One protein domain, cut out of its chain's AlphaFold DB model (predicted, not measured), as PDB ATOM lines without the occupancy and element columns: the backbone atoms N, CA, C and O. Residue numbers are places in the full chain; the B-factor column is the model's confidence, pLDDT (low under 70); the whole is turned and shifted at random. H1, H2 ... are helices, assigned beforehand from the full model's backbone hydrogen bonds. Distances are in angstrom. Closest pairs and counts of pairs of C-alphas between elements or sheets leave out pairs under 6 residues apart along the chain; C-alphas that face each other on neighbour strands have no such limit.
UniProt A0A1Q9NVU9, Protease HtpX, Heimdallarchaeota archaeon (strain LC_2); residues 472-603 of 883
ATOM      1  N   TYR A 472     -51.180  55.196 -44.419       95.00
ATOM      2  CA  TYR A 472     -51.568  55.696 -43.087       95.00
ATOM      3  C   TYR A 472     -50.975  54.851 -41.944       95.00
ATOM      4  O   TYR A 472     -51.565  54.712 -40.872       95.00
ATOM      5  N   GLY A 473     -49.815  54.233 -42.196       92.75
ATOM      6  CA  GLY A 473     -49.131  53.332 -41.267       92.75
ATOM      7  C   GLY A 473     -48.722  54.004 -39.957       92.75
ATOM      8  O   GLY A 473     -49.067  53.547 -38.860       92.75
ATOM      9  N   ASP A 474     -48.017  55.120 -40.103       93.00
ATOM     10  CA  ASP A 474     -47.531  55.921 -38.986       93.00
ATOM     11  C   ASP A 474     -48.698  56.623 -38.291       93.00
ATOM     12  O   ASP A 474     -48.797  56.554 -37.071       93.00
ATOM     13  N   ASP A 475     -49.642  57.182 -39.058       94.38
ATOM     14  CA  ASP A 475     -50.851  57.830 -38.534       94.38
ATOM     15  C   ASP A 475     -51.645  56.906 -37.595       94.38
ATOM     16  O   ASP A 475     -51.978  57.297 -36.474       94.38
ATOM     17  N   LEU A 476     -51.892  55.650 -38.000       94.56
ATOM     18  CA  LEU A 476     -52.562  54.677 -37.130       94.56
ATOM     19  C   LEU A 476     -51.725  54.366 -35.887       94.56
ATOM     20  O   LEU A 476     -52.269  54.216 -34.798       94.56
ATOM     21  N   SER A 477     -50.408  54.272 -36.026       93.75
ATOM     22  CA  SER A 477     -49.527  53.956 -34.901       93.75
ATOM     23  C   SER A 477     -49.487  55.077 -33.857       93.75
ATOM     24  O   SER A 477     -49.544  54.781 -32.661       93.75
ATOM     25  N   LYS A 478     -49.471  56.348 -34.292       93.88
ATOM     26  CA  LYS A 478     -49.608  57.522 -33.412       93.88
ATOM     27  C   LYS A 478     -50.943  57.497 -32.669       93.88
ATOM     28  O   LYS A 478     -50.978  57.638 -31.448       93.88
ATOM     29  N   ALA A 479     -52.028  57.222 -33.393       92.44
ATOM     30  CA  ALA A 479     -53.367  57.141 -32.822       92.44
ATOM     31  C   ALA A 479     -53.489  56.031 -31.767       92.44
ATOM     32  O   ALA A 479     -54.006  56.253 -30.674       92.44
ATOM     33  N   LEU A 480     -52.959  54.840 -32.063       92.25
ATOM     34  CA  LEU A 480     -52.943  53.719 -31.124       92.25
ATOM     35  C   LEU A 480     -52.149  54.044 -29.853       92.25
ATOM     36  O   LEU A 480     -52.582  53.689 -28.760       92.25
ATOM     37  N   PHE A 481     -51.019  54.743 -29.979       92.62
ATOM     38  CA  PHE A 481     -50.238  55.190 -28.829       92.62
ATOM     39  C   PHE A 481     -51.018  56.174 -27.938       92.62
ATOM     40  O   PHE A 481     -51.077  55.979 -26.722       92.62
ATOM     41  N   ARG A 482     -51.689  57.177 -28.524       90.06
ATOM     42  CA  ARG A 482     -52.536  58.123 -27.772       90.06
ATOM     43  C   ARG A 482     -53.709  57.430 -27.076       90.06
ATOM     44  O   ARG A 482     -54.016  57.746 -25.927       90.06
ATOM     45  N   LEU A 483     -54.333  56.452 -27.739       87.81
ATOM     46  CA  LEU A 483     -55.430  55.664 -27.169       87.81
ATOM     47  C   LEU A 483     -54.989  54.843 -25.948       87.81
ATOM     48  O   LEU A 483     -55.728  54.785 -24.967       87.81
ATOM     49  N   GLU A 484     -53.788  54.258 -25.965       86.94
ATOM     50  CA  GLU A 484     -53.227  53.555 -24.798       86.94
ATOM     51  C   GLU A 484     -53.012  54.498 -23.603       86.94
ATOM     52  O   GLU A 484     -53.295  54.133 -22.462       86.94
ATOM     53  N   GLY A 485     -52.580  55.739 -23.854       85.94
ATOM     54  CA  GLY A 485     -52.498  56.775 -22.820       85.94
ATOM     55  C   GLY A 485     -53.870  57.180 -22.266       85.94
ATOM     56  O   GLY A 485     -54.022  57.347 -21.056       85.94
ATOM     57  N   PHE A 486     -54.885  57.299 -23.131       83.81
ATOM     58  CA  PHE A 486     -56.247  57.687 -22.744       83.81
ATOM     59  C   PHE A 486     -56.947  56.621 -21.893       83.81
ATOM     60  O   PHE A 486     -57.589  56.940 -20.890       83.81
ATOM     61  N   TYR A 487     -56.819  55.348 -22.272       78.00
ATOM     62  CA  TYR A 487     -57.471  54.242 -21.578       78.00
ATOM     63  C   TYR A 487     -56.690  53.729 -20.363       78.00
ATOM     64  O   TYR A 487     -57.075  52.711 -19.820       78.00
ATOM     65  N   HIS A 488     -55.651  54.406 -19.873       73.62
ATOM     66  CA  HIS A 488     -54.840  53.919 -18.749       73.62
ATOM     67  C   HIS A 488     -55.664  53.556 -17.485       73.62
ATOM     68  O   HIS A 488     -56.534  54.318 -17.059       73.62
ATOM     69  N   GLY A 489     -55.368  52.405 -16.859       65.31
ATOM     70  CA  GLY A 489     -56.031  51.894 -15.642       65.31
ATOM     71  C   GLY A 489     -56.159  50.364 -15.620       65.31
ATOM     72  O   GLY A 489     -56.054  49.724 -16.665       65.31
ATOM     73  N   VAL A 490     -56.392  49.754 -14.454       56.16
ATOM     74  CA  VAL A 490     -56.533  48.287 -14.296       56.16
ATOM     75  C   VAL A 490     -57.799  47.764 -14.987       56.16
ATOM     76  O   VAL A 490     -57.797  46.688 -15.583       56.16
ATOM     77  N   ALA A 491     -58.885  48.535 -14.954       55.69
ATOM     78  CA  ALA A 491     -60.157  48.172 -15.569       55.69
ATOM     79  C   ALA A 491     -60.140  48.257 -17.109       55.69
ATOM     80  O   ALA A 491     -60.969  47.634 -17.784       55.69
ATOM     81  N   SER A 492     -59.174  48.980 -17.679       60.50
ATOM     82  CA  SER A 492     -59.052  49.192 -19.123       60.50
ATOM     83  C   SER A 492     -58.835  47.906 -19.918       60.50
ATOM     84  O   SER A 492     -59.451  47.717 -20.971       60.50
ATOM     85  N   ASP A 493     -58.059  46.970 -19.360       53.88
ATOM     86  CA  ASP A 493     -57.825  45.634 -19.915       53.88
ATOM     87  C   ASP A 493     -59.128  44.805 -19.977       53.88
ATOM     88  O   ASP A 493     -59.264  43.919 -20.829       53.88
ATOM     89  N   PHE A 494     -60.110  45.122 -19.121       51.44
ATOM     90  CA  PHE A 494     -61.464  44.551 -19.121       51.44
ATOM     91  C   PHE A 494     -62.464  45.356 -19.971       51.44
ATOM     92  O   PHE A 494     -63.647  45.024 -20.024       51.44
ATOM     93  N   GLY A 495     -62.008  46.401 -20.668       53.47
ATOM     94  CA  GLY A 495     -62.843  47.221 -21.543       53.47
ATOM     95  C   GLY A 495     -63.810  48.153 -20.811       53.47
ATOM     96  O   GLY A 495     -64.792  48.591 -21.413       53.47
ATOM     97  N   ILE A 496     -63.548  48.454 -19.536       59.31
ATOM     98  CA  ILE A 496     -64.281  49.442 -18.740       59.31
ATOM     99  C   ILE A 496     -63.260  50.466 -18.254       59.31
ATOM    100  O   ILE A 496     -62.325  50.106 -17.558       59.31
ATOM    101  N   SER A 497     -63.431  51.749 -18.560       64.62
ATOM    102  CA  SER A 497     -62.687  52.773 -17.821       64.62
ATOM    103  C   SER A 497     -63.545  53.232 -16.650       64.62
ATOM    104  O   SER A 497     -64.590  53.856 -16.837       64.62
ATOM    105  N   VAL A 498     -63.127  52.879 -15.434       70.06
ATOM    106  CA  VAL A 498     -63.852  53.209 -14.195       70.06
ATOM    107  C   VAL A 498     -63.971  54.719 -14.034       70.06
ATOM    108  O   VAL A 498     -65.026  55.217 -13.650       70.06
ATOM    109  N   ASN A 499     -62.927  55.450 -14.423       69.50
ATOM    110  CA  ASN A 499     -62.908  56.907 -14.363       69.50
ATOM    111  C   ASN A 499     -63.979  57.540 -15.251       69.50
ATOM    112  O   ASN A 499     -64.601  58.517 -14.848       69.50
ATOM    113  N   LEU A 500     -64.287  56.941 -16.401       71.06
ATOM    114  CA  LEU A 500     -65.322  57.451 -17.300       71.06
ATOM    115  C   LEU A 500     -66.746  57.258 -16.758       71.06
ATOM    116  O   LEU A 500     -67.672  57.931 -17.203       71.06
ATOM    117  N   LEU A 501     -66.936  56.362 -15.781       74.88
ATOM    118  CA  LEU A 501     -68.198  56.240 -15.041       74.88
ATOM    119  C   LEU A 501     -68.344  57.323 -13.958       74.88
ATOM    120  O   LEU A 501     -69.437  57.496 -13.415       74.88
ATOM    121  N   THR A 502     -67.275  58.070 -13.667       71.62
ATOM    122  CA  THR A 502     -67.287  59.236 -12.775       71.62
ATOM    123  C   THR A 502     -67.397  60.541 -13.571       71.62
ATOM    124  O   THR A 502     -67.237  60.564 -14.787       71.62
ATOM    125  N   ASP A 503     -67.676  61.655 -12.892       69.12
ATOM    126  CA  ASP A 503     -67.628  63.002 -13.491       69.12
ATOM    127  C   ASP A 503     -66.199  63.561 -13.625       69.12
ATOM    128  O   ASP A 503     -66.007  64.703 -14.045       69.12
ATOM    129  N   ARG A 504     -65.180  62.778 -13.251       73.38
ATOM    130  CA  ARG A 504     -63.788  63.215 -13.246       73.38
ATOM    131  C   ARG A 504     -63.217  63.199 -14.662       73.38
ATOM    132  O   ARG A 504     -63.249  62.181 -15.345       73.38
ATOM    133  N   GLN A 505     -62.631  64.317 -15.069       73.38
ATOM    134  CA  GLN A 505     -61.781  64.390 -16.254       73.38
ATOM    135  C   GLN A 505     -60.316  64.343 -15.826       73.38
ATOM    136  O   GLN A 505     -59.961  64.915 -14.793       73.38
ATOM    137  N   TYR A 506     -59.472  63.683 -16.619       78.56
ATOM    138  CA  TYR A 506     -58.034  63.686 -16.371       78.56
ATOM    139  C   TYR A 506     -57.462  65.089 -16.532       78.56
ATOM    140  O   TYR A 506     -57.710  65.775 -17.538       78.56
ATOM    141  N   SER A 507     -56.649  65.488 -15.558       83.88
ATOM    142  CA  SER A 507     -55.900  66.729 -15.666       83.88
ATOM    143  C   SER A 507     -54.894  66.660 -16.830       83.88
ATOM    144  O   SER A 507     -54.575  65.573 -17.335       83.88
ATOM    145  N   PRO A 508     -54.395  67.806 -17.320       85.25
ATOM    146  CA  PRO A 508     -53.328  67.817 -18.314       85.25
ATOM    147  C   PRO A 508     -52.078  67.055 -17.847       85.25
ATOM    148  O   PRO A 508     -51.531  66.276 -18.629       85.25
ATOM    149  N   ALA A 509     -51.661  67.207 -16.584       86.69
ATOM    150  CA  ALA A 509     -50.509  66.481 -16.048       86.69
ATOM    151  C   ALA A 509     -50.742  64.965 -15.994       86.69
ATOM    152  O   ALA A 509     -49.858  64.180 -16.345       86.69
ATOM    153  N   GLU A 510     -51.949  64.533 -15.619       87.12
ATOM    154  CA  GLU A 510     -52.315  63.120 -15.627       87.12
ATOM    155  C   GLU A 510     -52.254  62.523 -17.031       87.12
ATOM    156  O   GLU A 510     -51.654  61.463 -17.212       87.12
ATOM    157  N   ARG A 511     -52.799  63.221 -18.037       87.50
ATOM    158  CA  ARG A 511     -52.720  62.790 -19.443       87.50
ATOM    159  C   ARG A 511     -51.276  62.666 -19.924       87.50
ATOM    160  O   ARG A 511     -50.929  61.641 -20.520       87.50
ATOM    161  N   ARG A 512     -50.420  63.644 -19.600       90.56
ATOM    162  CA  ARG A 512     -48.976  63.592 -19.899       90.56
ATOM    163  C   ARG A 512     -48.318  62.362 -19.285       90.56
ATOM    164  O   ARG A 512     -47.607  61.631 -19.975       90.56
ATOM    165  N   ARG A 513     -48.584  62.103 -18.005       90.44
ATOM    166  CA  ARG A 513     -48.024  60.966 -17.266       90.44
ATOM    167  C   ARG A 513     -48.516  59.621 -17.800       90.44
ATOM    168  O   ARG A 513     -47.702  58.726 -17.997       90.44
ATOM    169  N   PHE A 514     -49.817  59.458 -18.040       89.88
ATOM    170  CA  PHE A 514     -50.371  58.197 -18.547       89.88
ATOM    171  C   PHE A 514     -49.877  57.876 -19.948       89.88
ATOM    172  O   PHE A 514     -49.546  56.727 -20.223       89.88
ATOM    173  N   THR A 515     -49.741  58.890 -20.803       91.50
ATOM    174  CA  THR A 515     -49.178  58.705 -22.144       91.50
ATOM    175  C   THR A 515     -47.690  58.333 -22.071       91.50
ATOM    176  O   THR A 515     -47.256  57.412 -22.762       91.50
ATOM    177  N   ALA A 516     -46.911  58.949 -21.170       92.12
ATOM    178  CA  ALA A 516     -45.517  58.558 -20.935       92.12
ATOM    179  C   ALA A 516     -45.399  57.110 -20.422       92.12
ATOM    180  O   ALA A 516     -44.591  56.324 -20.923       92.12
ATOM    181  N   GLN A 517     -46.250  56.724 -19.466       90.44
ATOM    182  CA  GLN A 517     -46.292  55.366 -18.927       90.44
ATOM    183  C   GLN A 517     -46.712  54.343 -19.991       90.44
ATOM    184  O   GLN A 517     -46.121  53.265 -20.065       90.44
ATOM    185  N   ALA A 518     -47.680  54.684 -20.846       90.88
ATOM    186  CA  ALA A 518     -48.069  53.867 -21.990       90.88
ATOM    187  C   ALA A 518     -46.884  53.649 -22.942       90.88
ATOM    188  O   ALA A 518     -46.623  52.513 -23.332       90.88
ATOM    189  N   GLY A 519     -46.105  54.695 -23.241       92.25
ATOM    190  CA  GLY A 519     -44.922  54.602 -24.103       92.25
ATOM    191  C   GLY A 519     -43.874  53.634 -23.550       92.25
ATOM    192  O   GLY A 519     -43.442  52.709 -24.244       92.25
ATOM    193  N   LYS A 520     -43.541  53.776 -22.262       90.50
ATOM    194  CA  LYS A 520     -42.653  52.848 -21.544       90.50
ATOM    195  C   LYS A 520     -43.189  51.412 -21.564       90.50
ATOM    196  O   LYS A 520     -42.441  50.474 -21.852       90.50
ATOM    197  N   ASN A 521     -44.475  51.224 -21.262       89.25
ATOM    198  CA  ASN A 521     -45.105  49.906 -21.184       89.25
ATOM    199  C   ASN A 521     -45.105  49.206 -22.553       89.25
ATOM    200  O   ASN A 521     -44.656  48.061 -22.643       89.25
ATOM    201  N   LEU A 522     -45.519  49.903 -23.618       89.56
ATOM    202  CA  LEU A 522     -45.515  49.395 -24.994       89.56
ATOM    203  C   LEU A 522     -44.113  48.962 -25.424       89.56
ATOM    204  O   LEU A 522     -43.935  47.863 -25.957       89.56
ATOM    205  N   TYR A 523     -43.104  49.787 -25.141       88.62
ATOM    206  CA  TYR A 523     -41.714  49.464 -25.446       88.62
ATOM    207  C   TYR A 523     -41.230  48.227 -24.673       88.62
ATOM    208  O   TYR A 523     -40.658  47.305 -25.261       88.62
ATOM    209  N   SER A 524     -41.539  48.141 -23.375       86.38
ATOM    210  CA  SER A 524     -41.182  46.987 -22.540       86.38
ATOM    211  C   SER A 524     -41.829  45.676 -23.013       86.38
ATOM    212  O   SER A 524     -41.195  44.615 -22.952       86.38
ATOM    213  N   GLU A 525     -43.059  45.740 -23.538       86.25
ATOM    214  CA  GLU A 525     -43.787  44.581 -24.059       86.25
ATOM    215  C   GLU A 525     -43.161  44.053 -25.358       86.25
ATOM    216  O   GLU A 525     -43.145  42.845 -25.590       86.25
ATOM    217  N   ILE A 526     -42.593  44.931 -26.188       85.56
ATOM    218  CA  ILE A 526     -41.865  44.543 -27.408       85.56
ATOM    219  C   ILE A 526     -40.528  43.897 -27.048       85.56
ATOM    220  O   ILE A 526     -40.179  42.844 -27.589       85.56
ATOM    221  N   LEU A 527     -39.798  44.518 -26.122       82.81
ATOM    222  CA  LEU A 527     -38.493  44.055 -25.663       82.81
ATOM    223  C   LEU A 527     -38.585  42.708 -24.928       82.81
ATOM    224  O   LEU A 527     -37.760  41.816 -25.128       82.81
ATOM    225  N   SER A 528     -39.591  42.533 -24.071       79.81
ATOM    226  CA  SER A 528     -39.697  41.362 -23.194       79.81
ATOM    227  C   SER A 528     -41.144  40.885 -22.985       79.81
ATOM    228  O   SER A 528     -41.639  40.858 -21.857       79.81
ATOM    229  N   PRO A 529     -41.837  40.416 -24.043       83.75
ATOM    230  CA  PRO A 529     -43.236  40.010 -23.950       83.75
ATOM    231  C   PRO A 529     -43.408  38.845 -22.972       83.75
ATOM    232  O   PRO A 529     -42.826  37.765 -23.148       83.75
ATOM    233  N   THR A 530     -44.231  39.016 -21.939       83.19
ATOM    234  CA  THR A 530     -44.460  37.972 -20.929       83.19
ATOM    235  C   THR A 530     -45.421  36.894 -21.446       83.19
ATOM    236  O   THR A 530     -46.234  37.116 -22.339       83.19
ATOM    237  N   ARG A 531     -45.347  35.670 -20.905       85.06
ATOM    238  CA  ARG A 531     -46.345  34.630 -21.241       85.06
ATOM    239  C   ARG A 531     -47.723  34.962 -20.670       85.06
ATOM    240  O   ARG A 531     -48.718  34.644 -21.307       85.06
ATOM    241  N   GLY A 532     -47.766  35.608 -19.504       82.56
ATOM    242  CA  GLY A 532     -49.013  36.042 -18.874       82.56
ATOM    243  C   GLY A 532     -49.759  37.072 -19.721       82.56
ATOM    244  O   GLY A 532     -50.935  36.874 -20.008       82.56
ATOM    245  N   SER A 533     -49.066  38.106 -20.212       80.31
ATOM    246  CA  SER A 533     -49.669  39.116 -21.101       80.31
ATOM    247  C   SER A 533     -50.165  38.512 -22.417       80.31
ATOM    248  O   SER A 533     -51.276  38.824 -22.851       80.31
ATOM    249  N   ALA A 534     -49.390  37.596 -23.009       85.94
ATOM    250  CA  ALA A 534     -49.792  36.861 -24.205       85.94
ATOM    251  C   ALA A 534     -51.033  35.983 -23.960       85.94
ATOM    252  O   ALA A 534     -51.920  35.945 -24.808       85.94
ATOM    253  N   PHE A 535     -51.121  35.315 -22.803       86.50
ATOM    254  CA  PHE A 535     -52.284  34.512 -22.415       86.50
ATOM    255  C   PHE A 535     -53.528  35.372 -22.212       86.50
ATOM    256  O   PHE A 535     -54.566  35.074 -22.791       86.50
ATOM    257  N   ALA A 536     -53.411  36.470 -21.462       82.12
ATOM    258  CA  ALA A 536     -54.519  37.393 -21.237       82.12
ATOM    259  C   ALA A 536     -55.081  37.941 -22.561       82.12
ATOM    260  O   ALA A 536     -56.295  38.006 -22.740       82.12
ATOM    261  N   ASN A 537     -54.212  38.255 -23.532       85.88
ATOM    262  CA  ASN A 537     -54.676  38.755 -24.820       85.88
ATOM    263  C   ASN A 537     -55.427  37.688 -25.636       85.88
ATOM    264  O   ASN A 537     -56.278  38.081 -26.412       85.88
ATOM    265  N   VAL A 538     -55.236  36.372 -25.450       84.81
ATOM    266  CA  VAL A 538     -55.987  35.338 -26.214       84.81
ATOM    267  C   VAL A 538     -57.509  35.521 -26.133       84.81
ATOM    268  O   VAL A 538     -58.208  35.219 -27.098       84.81
ATOM    269  N   PHE A 539     -58.007  36.060 -25.020       79.62
ATOM    270  CA  PHE A 539     -59.433  36.287 -24.773       79.62
ATOM    271  C   PHE A 539     -59.941  37.667 -25.228       79.62
ATOM    272  O   PHE A 539     -61.110  37.982 -25.039       79.62
ATOM    273  N   GLN A 540     -59.086  38.496 -25.829       81.12
ATOM    274  CA  GLN A 540     -59.457  39.809 -26.362       81.12
ATOM    275  C   GLN A 540     -59.685  39.729 -27.884       81.12
ATOM    276  O   GLN A 540     -59.065  38.913 -28.570       81.12
ATOM    277  N   SER A 541     -60.557  40.580 -28.435       77.25
ATOM    278  CA  SER A 541     -60.803  40.663 -29.885       77.25
ATOM    279  C   SER A 541     -59.651  41.325 -30.640       77.25
ATOM    280  O   SER A 541     -59.274  40.854 -31.712       77.25
ATOM    281  N   HIS A 542     -59.051  42.366 -30.059       82.56
ATOM    282  CA  HIS A 542     -57.950  43.095 -30.681       82.56
ATOM    283  C   HIS A 542     -56.583  42.541 -30.245       82.56
ATOM    284  O   HIS A 542     -56.364  42.218 -29.067       82.56
ATOM    285  N   PRO A 543     -55.624  42.431 -31.179       86.06
ATOM    286  CA  PRO A 543     -54.227  42.218 -30.830       86.06
ATOM    287  C   PRO A 543     -53.697  43.348 -29.941       86.06
ATOM    288  O   PRO A 543     -54.139  44.487 -30.065       86.06
ATOM    289  N   ARG A 544     -52.713  43.040 -29.086       87.31
ATOM    290  CA  ARG A 544     -52.007  44.057 -28.288       87.31
ATOM    291  C   ARG A 544     -51.473  45.175 -29.184       87.31
ATOM    292  O   ARG A 544     -50.874  44.905 -30.231       87.31
ATOM    293  N   THR A 545     -51.621  46.409 -28.721       89.94
ATOM    294  CA  THR A 545     -51.186  47.620 -29.422       89.94
ATOM    295  C   THR A 545     -49.700  47.600 -29.759       89.94
ATOM    296  O   THR A 545     -49.332  47.893 -30.895       89.94
ATOM    297  N   ALA A 546     -48.857  47.114 -28.845       89.31
ATOM    298  CA  ALA A 546     -47.426  46.915 -29.073       89.31
ATOM    299  C   ALA A 546     -47.121  46.101 -30.349       89.31
ATOM    300  O   ALA A 546     -46.236  46.452 -31.132       89.31
ATOM    301  N   TYR A 547     -47.874  45.024 -30.603       90.69
ATOM    302  CA  TYR A 547     -47.658  44.165 -31.773       90.69
ATOM    303  C   TYR A 547     -48.193  44.800 -33.058       90.69
ATOM    304  O   TYR A 547     -47.601  44.603 -34.119       90.69
ATOM    305  N   ARG A 548     -49.289  45.565 -32.961       92.62
ATOM    306  CA  ARG A 548     -49.859  46.320 -34.085       92.62
ATOM    307  C   ARG A 548     -48.893  47.410 -34.532       92.62
ATOM    308  O   ARG A 548     -48.444  47.361 -35.672       92.62
ATOM    309  N   ILE A 549     -48.469  48.286 -33.616       91.56
ATOM    310  CA  ILE A 549     -47.481  49.346 -33.882       91.56
ATOM    311  C   ILE A 549     -46.201  48.744 -34.477       91.56
ATOM    312  O   ILE A 549     -45.717  49.211 -35.503       91.56
ATOM    313  N   SER A 550     -45.702  47.636 -33.913       89.44
ATOM    314  CA  SER A 550     -44.512  46.957 -34.442       89.44
ATOM    315  C   SER A 550     -44.644  46.508 -35.901       89.44
ATOM    316  O   SER A 550     -43.671  46.566 -36.651       89.44
ATOM    317  N   ALA A 551     -45.824  46.047 -36.318       91.44
ATOM    318  CA  ALA A 551     -46.063  45.594 -37.687       91.44
ATOM    319  C   ALA A 551     -46.437  46.725 -38.656       91.44
ATOM    320  O   ALA A 551     -46.241  46.591 -39.865       91.44
ATOM    321  N   MET A 552     -46.970  47.829 -38.133       89.62
ATOM    322  CA  MET A 552     -47.248  49.039 -38.904       89.62
ATOM    323  C   MET A 552     -45.950  49.781 -39.232       89.62
ATOM    324  O   MET A 552     -45.727  50.121 -40.389       89.62
ATOM    325  N   ALA A 553     -45.058  49.915 -38.250       82.19
ATOM    326  CA  ALA A 553     -43.789  50.625 -38.389       82.19
ATOM    327  C   ALA A 553     -42.712  49.843 -39.174       82.19
ATOM    328  O   ALA A 553     -41.725  50.419 -39.618       82.19
ATOM    329  N   SER A 554     -42.855  48.523 -39.351       82.06
ATOM    330  CA  SER A 554     -41.823  47.674 -39.971       82.06
ATOM    331  C   SER A 554     -42.356  46.791 -41.096       82.06
ATOM    332  O   SER A 554     -43.466  46.267 -41.033       82.06
ATOM    333  N   GLU A 555     -41.531  46.548 -42.118       81.94
ATOM    334  CA  GLU A 555     -41.811  45.570 -43.183       81.94
ATOM    335  C   GLU A 555     -41.467  44.118 -42.802       81.94
ATOM    336  O   GLU A 555     -41.889  43.168 -43.466       81.94
ATOM    337  N   ASN A 556     -40.741  43.901 -41.700       81.62
ATOM    338  CA  ASN A 556     -40.265  42.569 -41.298       81.62
ATOM    339  C   ASN A 556     -41.407  41.614 -40.903       81.62
ATOM    340  O   ASN A 556     -41.279  40.377 -40.948       81.62
ATOM    341  N   VAL A 557     -42.537  42.184 -40.476       85.31
ATOM    342  CA  VAL A 557     -43.699  41.460 -39.970       85.31
ATOM    343  C   VAL A 557     -44.958  42.035 -40.595       85.31
ATOM    344  O   VAL A 557     -45.321  43.173 -40.354       85.31
ATOM    345  N   SER A 558     -45.685  41.207 -41.346       90.88
ATOM    346  CA  SER A 558     -47.021  41.584 -41.809       90.88
ATOM    347  C   SER A 558     -47.982  41.750 -40.618       90.88
ATOM    348  O   SER A 558     -47.990  40.865 -39.752       90.88
ATOM    349  N   PRO A 559     -48.858  42.773 -40.613       92.81
ATOM    350  CA  PRO A 559     -49.835  42.991 -39.541       92.81
ATOM    351  C   PRO A 559     -50.717  41.772 -39.215       92.81
ATOM    352  O   PRO A 559     -50.916  41.446 -38.048       92.81
ATOM    353  N   ILE A 560     -51.099  40.962 -40.212       92.56
ATOM    354  CA  ILE A 560     -51.813  39.683 -40.000       92.56
ATOM    355  C   ILE A 560     -50.997  38.699 -39.142       92.56
ATOM    356  O   ILE A 560     -51.530  37.986 -38.293       92.56
ATOM    357  N   LYS A 561     -49.676  38.624 -39.351       91.38
ATOM    358  CA  LYS A 561     -48.805  37.736 -38.564       91.38
ATOM    359  C   LYS A 561     -48.621  38.248 -37.137       91.38
ATOM    360  O   LYS A 561     -48.480  37.404 -36.251       91.38
ATOM    361  N   ALA A 562     -48.601  39.565 -36.941       90.44
ATOM    362  CA  ALA A 562     -48.509  40.195 -35.628       90.44
ATOM    363  C   ALA A 562     -49.805  40.040 -34.822       90.44
ATOM    364  O   ALA A 562     -49.746  39.734 -33.633       90.44
ATOM    365  N   ALA A 563     -50.966  40.087 -35.481       91.12
ATOM    366  CA  ALA A 563     -52.264  39.788 -34.873       91.12
ATOM    367  C   ALA A 563     -52.329  38.412 -34.171       91.12
ATOM    368  O   ALA A 563     -53.069  38.227 -33.201       91.12
ATOM    369  N   LEU A 564     -51.511  37.455 -34.628       91.31
ATOM    370  CA  LEU A 564     -51.416  36.094 -34.092       91.31
ATOM    371  C   LEU A 564     -50.226  35.874 -33.136       91.31
ATOM    372  O   LEU A 564     -49.965  34.741 -32.720       91.31
ATOM    373  N   TYR A 565     -49.482  36.925 -32.781       89.75
ATOM    374  CA  TYR A 565     -48.375  36.827 -31.827       89.75
ATOM    375  C   TYR A 565     -48.751  36.311 -30.441       89.75
ATOM    376  O   TYR A 565     -47.981  35.491 -29.944       89.75
ATOM    377  N   PRO A 566     -49.908  36.646 -29.845       88.69
ATOM    378  CA  PRO A 566     -50.314  36.074 -28.558       88.69
ATOM    379  C   PRO A 566     -50.240  34.542 -28.544       88.69
ATOM    380  O   PRO A 566     -49.577  33.960 -27.691       88.69
ATOM    381  N   TYR A 567     -50.772  33.876 -29.573       88.00
ATOM    382  CA  TYR A 567     -50.709  32.415 -29.701       88.00
ATOM    383  C   TYR A 567     -49.276  31.898 -29.908       88.00
ATOM    384  O   TYR A 567     -48.860  30.908 -29.304       88.00
ATOM    385  N   ARG A 568     -48.476  32.580 -30.740       88.44
ATOM    386  CA  ARG A 568     -47.080  32.181 -31.011       88.44
ATOM    387  C   ARG A 568     -46.159  32.371 -29.811       88.44
ATOM    388  O   ARG A 568     -45.216  31.600 -29.646       88.44
ATOM    389  N   LEU A 569     -46.416  33.385 -28.991       88.00
ATOM    390  CA  LEU A 569     -45.651  33.696 -27.787       88.00
ATOM    391  C   LEU A 569     -45.949  32.715 -26.645       88.00
ATOM    392  O   LEU A 569     -45.086  32.539 -25.776       88.00
ATOM    393  N   LEU A 570     -47.112  32.054 -26.671       86.81
ATOM    394  CA  LEU A 570     -47.468  30.956 -25.768       86.81
ATOM    395  C   LEU A 570     -46.858  29.613 -26.194       86.81
ATOM    396  O   LEU A 570     -46.407  28.853 -25.339       86.81
ATOM    397  N   GLY A 571     -46.811  29.329 -27.501       75.25
ATOM    398  CA  GLY A 571     -46.383  28.033 -28.036       75.25
ATOM    399  C   GLY A 571     -44.908  27.681 -27.792       75.25
ATOM    400  O   GLY A 571     -43.994  28.478 -28.044       75.25
ATOM    401  N   PHE A 572     -44.655  26.438 -27.371       62.47
ATOM    402  CA  PHE A 572     -43.310  25.864 -27.292       62.47
ATOM    403  C   PHE A 572     -42.716  25.741 -28.712       62.47
ATOM    404  O   PHE A 572     -43.301  25.114 -29.586       62.47
ATOM    405  N   GLY A 573     -41.579  26.398 -28.973       71.31
ATOM    406  CA  GLY A 573     -40.873  26.372 -30.268       71.31
ATOM    407  C   GLY A 573     -41.121  27.586 -31.178       71.31
ATOM    408  O   GLY A 573     -40.167  28.133 -31.728       71.31
ATOM    409  N   LEU A 574     -42.358  28.090 -31.270       80.25
ATOM    410  CA  LEU A 574     -42.687  29.259 -32.109       80.25
ATOM    411  C   LEU A 574     -42.281  30.601 -31.477       80.25
ATOM    412  O   LEU A 574     -42.039  31.583 -32.186       80.25
ATOM    413  N   ARG A 575     -42.136  30.633 -30.146       85.50
ATOM    414  CA  ARG A 575     -41.806  31.839 -29.376       85.50
ATOM    415  C   ARG A 575     -40.476  32.478 -29.777       85.50
ATOM    416  O   ARG A 575     -40.416  33.697 -29.889       85.50
ATOM    417  N   LYS A 576     -39.421  31.685 -30.016       82.62
ATOM    418  CA  LYS A 576     -38.080  32.216 -30.344       82.62
ATOM    419  C   LYS A 576     -38.110  33.065 -31.623       82.62
ATOM    420  O   LYS A 576     -37.534  34.146 -31.656       82.62
ATOM    421  N   GLY A 577     -38.822  32.597 -32.652       82.88
ATOM    422  CA  GLY A 577     -38.956  33.317 -33.919       82.88
ATOM    423  C   GLY A 577     -39.803  34.587 -33.808       82.88
ATOM    424  O   GLY A 577     -39.458  35.596 -34.414       82.88
ATOM    425  N   ALA A 578     -40.886  34.556 -33.022       84.62
ATOM    426  CA  ALA A 578     -41.705  35.744 -32.769       84.62
ATOM    427  C   ALA A 578     -40.929  36.810 -31.976       84.62
ATOM    428  O   ALA A 578     -40.925  37.973 -32.365       84.62
ATOM    429  N   LEU A 579     -40.208  36.394 -30.929       84.19
ATOM    430  CA  LEU A 579     -39.402  37.284 -30.093       84.19
ATOM    431  C   LEU A 579     -38.292  37.971 -30.894       84.19
ATOM    432  O   LEU A 579     -38.125  39.182 -30.789       84.19
ATOM    433  N   LYS A 580     -37.576  37.211 -31.736       84.19
ATOM    434  CA  LYS A 580     -36.520  37.753 -32.598       84.19
ATOM    435  C   LYS A 580     -37.050  38.880 -33.493       84.19
ATOM    436  O   LYS A 580     -36.451  39.944 -33.532       84.19
ATOM    437  N   LYS A 581     -38.197  38.669 -34.143       85.69
ATOM    438  CA  LYS A 581     -38.799  39.657 -35.051       85.69
ATOM    439  C   LYS A 581     -39.327  40.904 -34.345       85.69
ATOM    440  O   LYS A 581     -39.184  41.995 -34.879       85.69
ATOM    441  N   LEU A 582     -39.932  40.746 -33.165       83.75
ATOM    442  CA  LEU A 582     -40.349  41.886 -32.340       83.75
ATOM    443  C   LEU A 582     -39.141  42.724 -31.924       83.75
ATOM    444  O   LEU A 582     -39.156  43.942 -32.069       83.75
ATOM    445  N   THR A 583     -38.080  42.049 -31.483       76.50
ATOM    446  CA  THR A 583     -36.836  42.703 -31.076       76.50
ATOM    447  C   THR A 583     -36.202  43.439 -32.254       76.50
ATOM    448  O   THR A 583     -35.853  44.595 -32.112       76.50
ATOM    449  N   GLU A 584     -36.115  42.848 -33.448       81.44
ATOM    450  CA  GLU A 584     -35.543  43.515 -34.635       81.44
ATOM    451  C   GLU A 584     -36.220  44.856 -34.987       81.44
ATOM    452  O   GLU A 584     -35.599  45.706 -35.617       81.44
ATOM    453  N   ASN A 585     -37.463  45.072 -34.548       80.62
ATOM    454  CA  ASN A 585     -38.228  46.284 -34.828       80.62
ATOM    455  C   ASN A 585     -38.126  47.361 -33.729       80.62
ATOM    456  O   ASN A 585     -38.739  48.418 -33.881       80.62
ATOM    457  N   TYR A 586     -37.385  47.134 -32.634       80.12
ATOM    458  CA  TYR A 586     -37.415  48.032 -31.468       80.12
ATOM    459  C   TYR A 586     -36.990  49.474 -31.808       80.12
ATOM    460  O   TYR A 586     -37.549  50.415 -31.251       80.12
ATOM    461  N   GLN A 587     -36.036  49.655 -32.732       78.62
ATOM    462  CA  GLN A 587     -35.482  50.975 -33.068       78.62
ATOM    463  C   GLN A 587     -36.499  51.888 -33.759       78.62
ATOM    464  O   GLN A 587     -36.583  53.063 -33.422       78.62
ATOM    465  N   ILE A 588     -37.283  51.345 -34.693       79.88
ATOM    466  CA  ILE A 588     -38.264  52.124 -35.466       79.88
ATOM    467  C   ILE A 588     -39.455  52.515 -34.579       79.88
ATOM    468  O   ILE A 588     -40.029  53.590 -34.708       79.88
ATOM    469  N   ILE A 589     -39.828  51.641 -33.644       82.94
ATOM    470  CA  ILE A 589     -40.960  51.889 -32.743       82.94
ATOM    471  C   ILE A 589     -40.605  52.953 -31.703       82.94
ATOM    472  O   ILE A 589     -41.437  53.795 -31.380       82.94
ATOM    473  N   HIS A 590     -39.368  52.917 -31.201       85.69
ATOM    474  CA  HIS A 590     -38.833  53.916 -30.280       85.69
ATOM    475  C   HIS A 590     -38.965  55.333 -30.852       85.69
ATOM    476  O   HIS A 590     -39.597  56.173 -30.218       85.69
ATOM    477  N   SER A 591     -38.469  55.572 -32.076       87.88
ATOM    478  CA  SER A 591     -38.556  56.896 -32.710       87.88
ATOM    479  C   SER A 591     -40.002  57.358 -32.874       87.88
ATOM    480  O   SER A 591     -40.331  58.472 -32.495       87.88
ATOM    481  N   LEU A 592     -40.888  56.479 -33.347       90.75
ATOM    482  CA  LEU A 592     -42.289  56.820 -33.581       90.75
ATOM    483  C   LEU A 592     -43.022  57.242 -32.299       90.75
ATOM    484  O   LEU A 592     -43.732  58.245 -32.297       90.75
ATOM    485  N   ILE A 593     -42.867  56.480 -31.211       92.88
ATOM    486  CA  ILE A 593     -43.539  56.771 -29.937       92.88
ATOM    487  C   ILE A 593     -42.974  58.052 -29.312       92.88
ATOM    488  O   ILE A 593     -43.743  58.907 -28.874       92.88
ATOM    489  N   ASP A 594     -41.647  58.202 -29.289       93.75
ATOM    490  CA  ASP A 594     -40.999  59.354 -28.661       93.75
ATOM    491  C   ASP A 594     -41.269  60.659 -29.430       93.75
ATOM    492  O   ASP A 594     -41.575  61.680 -28.813       93.75
ATOM    493  N   GLU A 595     -41.224  60.628 -30.767       92.69
ATOM    494  CA  GLU A 595     -41.574  61.777 -31.614       92.69
ATOM    495  C   GLU A 595     -43.033  62.185 -31.416       92.69
ATOM    496  O   GLU A 595     -43.320  63.370 -31.273       92.69
ATOM    497  N   THR A 596     -43.950  61.215 -31.333       93.06
ATOM    498  CA  THR A 596     -45.377  61.497 -31.103       93.06
ATOM    499  C   THR A 596     -45.611  62.126 -29.735       93.06
ATOM    500  O   THR A 596     -46.356  63.092 -29.618       93.06
ATOM    501  N   TYR A 597     -44.951  61.621 -28.691       94.81
ATOM    502  CA  TYR A 597     -45.060  62.209 -27.357       94.81
ATOM    503  C   TYR A 597     -44.528  63.647 -27.320       94.81
ATOM    504  O   TYR A 597     -45.142  64.527 -26.717       94.81
ATOM    505  N   THR A 598     -43.398  63.882 -27.988       94.25
ATOM    506  CA  THR A 598     -42.772  65.204 -28.083       94.25
ATOM    507  C   THR A 598     -43.637  66.175 -28.892       94.25
ATOM    508  O   THR A 598     -43.755  67.338 -28.519       94.25
ATOM    509  N   GLU A 599     -44.279  65.706 -29.964       92.75
ATOM    510  CA  GLU A 599     -45.246  66.475 -30.759       92.75
ATOM    511  C   GLU A 599     -46.459  66.903 -29.916       92.75
ATOM    512  O   GLU A 599     -46.889  68.053 -29.997       92.75
ATOM    513  N   ASP A 600     -46.976  66.002 -29.076       91.12
ATOM    514  CA  ASP A 600     -48.184  66.244 -28.281       91.12
ATOM    515  C   ASP A 600     -47.943  67.151 -27.063       91.12
ATOM    516  O   ASP A 600     -48.828  67.921 -26.678       91.12
ATOM    517  N   TYR A 601     -46.770  67.051 -26.427       92.44
ATOM    518  CA  TYR A 601     -46.529  67.666 -25.116       92.44
ATOM    519  C   TYR A 601     -45.275  68.549 -25.025       92.44
ATOM    520  O   TYR A 601     -45.143  69.290 -24.051       92.44
ATOM    521  N   GLY A 602     -44.392  68.525 -26.023       92.62
ATOM    522  CA  GLY A 602     -43.123  69.258 -26.038       92.62
ATOM    523  C   GLY A 602     -41.937  68.477 -25.455       92.62
ATOM    524  O   GLY A 602     -42.098  67.431 -24.828       92.62
ATOM    525  N   GLU A 603     -40.722  68.997 -25.663       89.81
ATOM    526  CA  GLU A 603     -39.460  68.327 -25.289       89.81
ATOM    527  C   GLU A 603     -39.243  68.222 -23.767       89.81
ATOM    528  O   GLU A 603     -38.683  67.239 -23.289       89.81
TER     529      GLU A 603
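Overview. This is residues 472 to 603 of the 883 residues of the protein "Protease HtpX" of Heimdallarchaeota archaeon (strain LC_2) (UniProt A0A1Q9NVU9). Two long helices, H3 and H9, lie side by side in opposite directions, and a second pair, H1 and H5, crosses over one side of them. The short helices H4, H6, H7 and H8 gather towards one end, while H2 and residues 495 to 507 form a loop away from the other helices. The printed part has 132 residues with nine named helices, H1 to H9 in chain order, and no named strand: all helix. It is compact, with a radius of gyration of the C-alphas of 15.0 A, and spans 47 by 31 by 24 A.

Along the chain. H1, residues 473 to 486, begins at C-alpha (-49.131, 53.332, -41.267) and is 20.3 A long. H2 is residues 491 to 494; H3, residues 508 to 527, is 29.0 A long. H4 is residues 531 to 538, H5 545 to 553, H6 559 to 563, H7 565 to 570 and H8 575 to 584. H9, residues 586 to 601, is 22.6 A long and ends at (-46.529, 67.666, -25.116).

Arrangement. H3 and H5 are the hub, touching four helices each. H3 touches H9 at a shallow tilt of 3 degrees, opposite ways; their closest C-alphas, Gly 519 and Ile 593, are 6.4 A apart. With residues 481 to 486 alone, H1 touches H3 at a steep tilt of 60 degrees, Gly 485 to Thr 515 being the closest C-alphas at 3.9 A. H5 touches H6, the closest C-alphas being Ala 551 and Pro 559 at 4.9 A. H7 touches H4 and H8, with closest C-alphas Pro 566 to Ala 534 at 4.5 A and Leu 569 to Arg 575 at 4.6 A. H2 touches no helix. Every O i to N i+4 pair is within hydrogen-bond range in H1 and H3 to H9; H2 is too short for one.

Size, cuts and confidence. The farthest C-alphas, Asp 503 and Gly 573, are 48.4 A apart. The printed part has no cut, and the link from H2 to H3 is long. Residues 489 to 497, 499, 503 and 572 have pLDDT under 70.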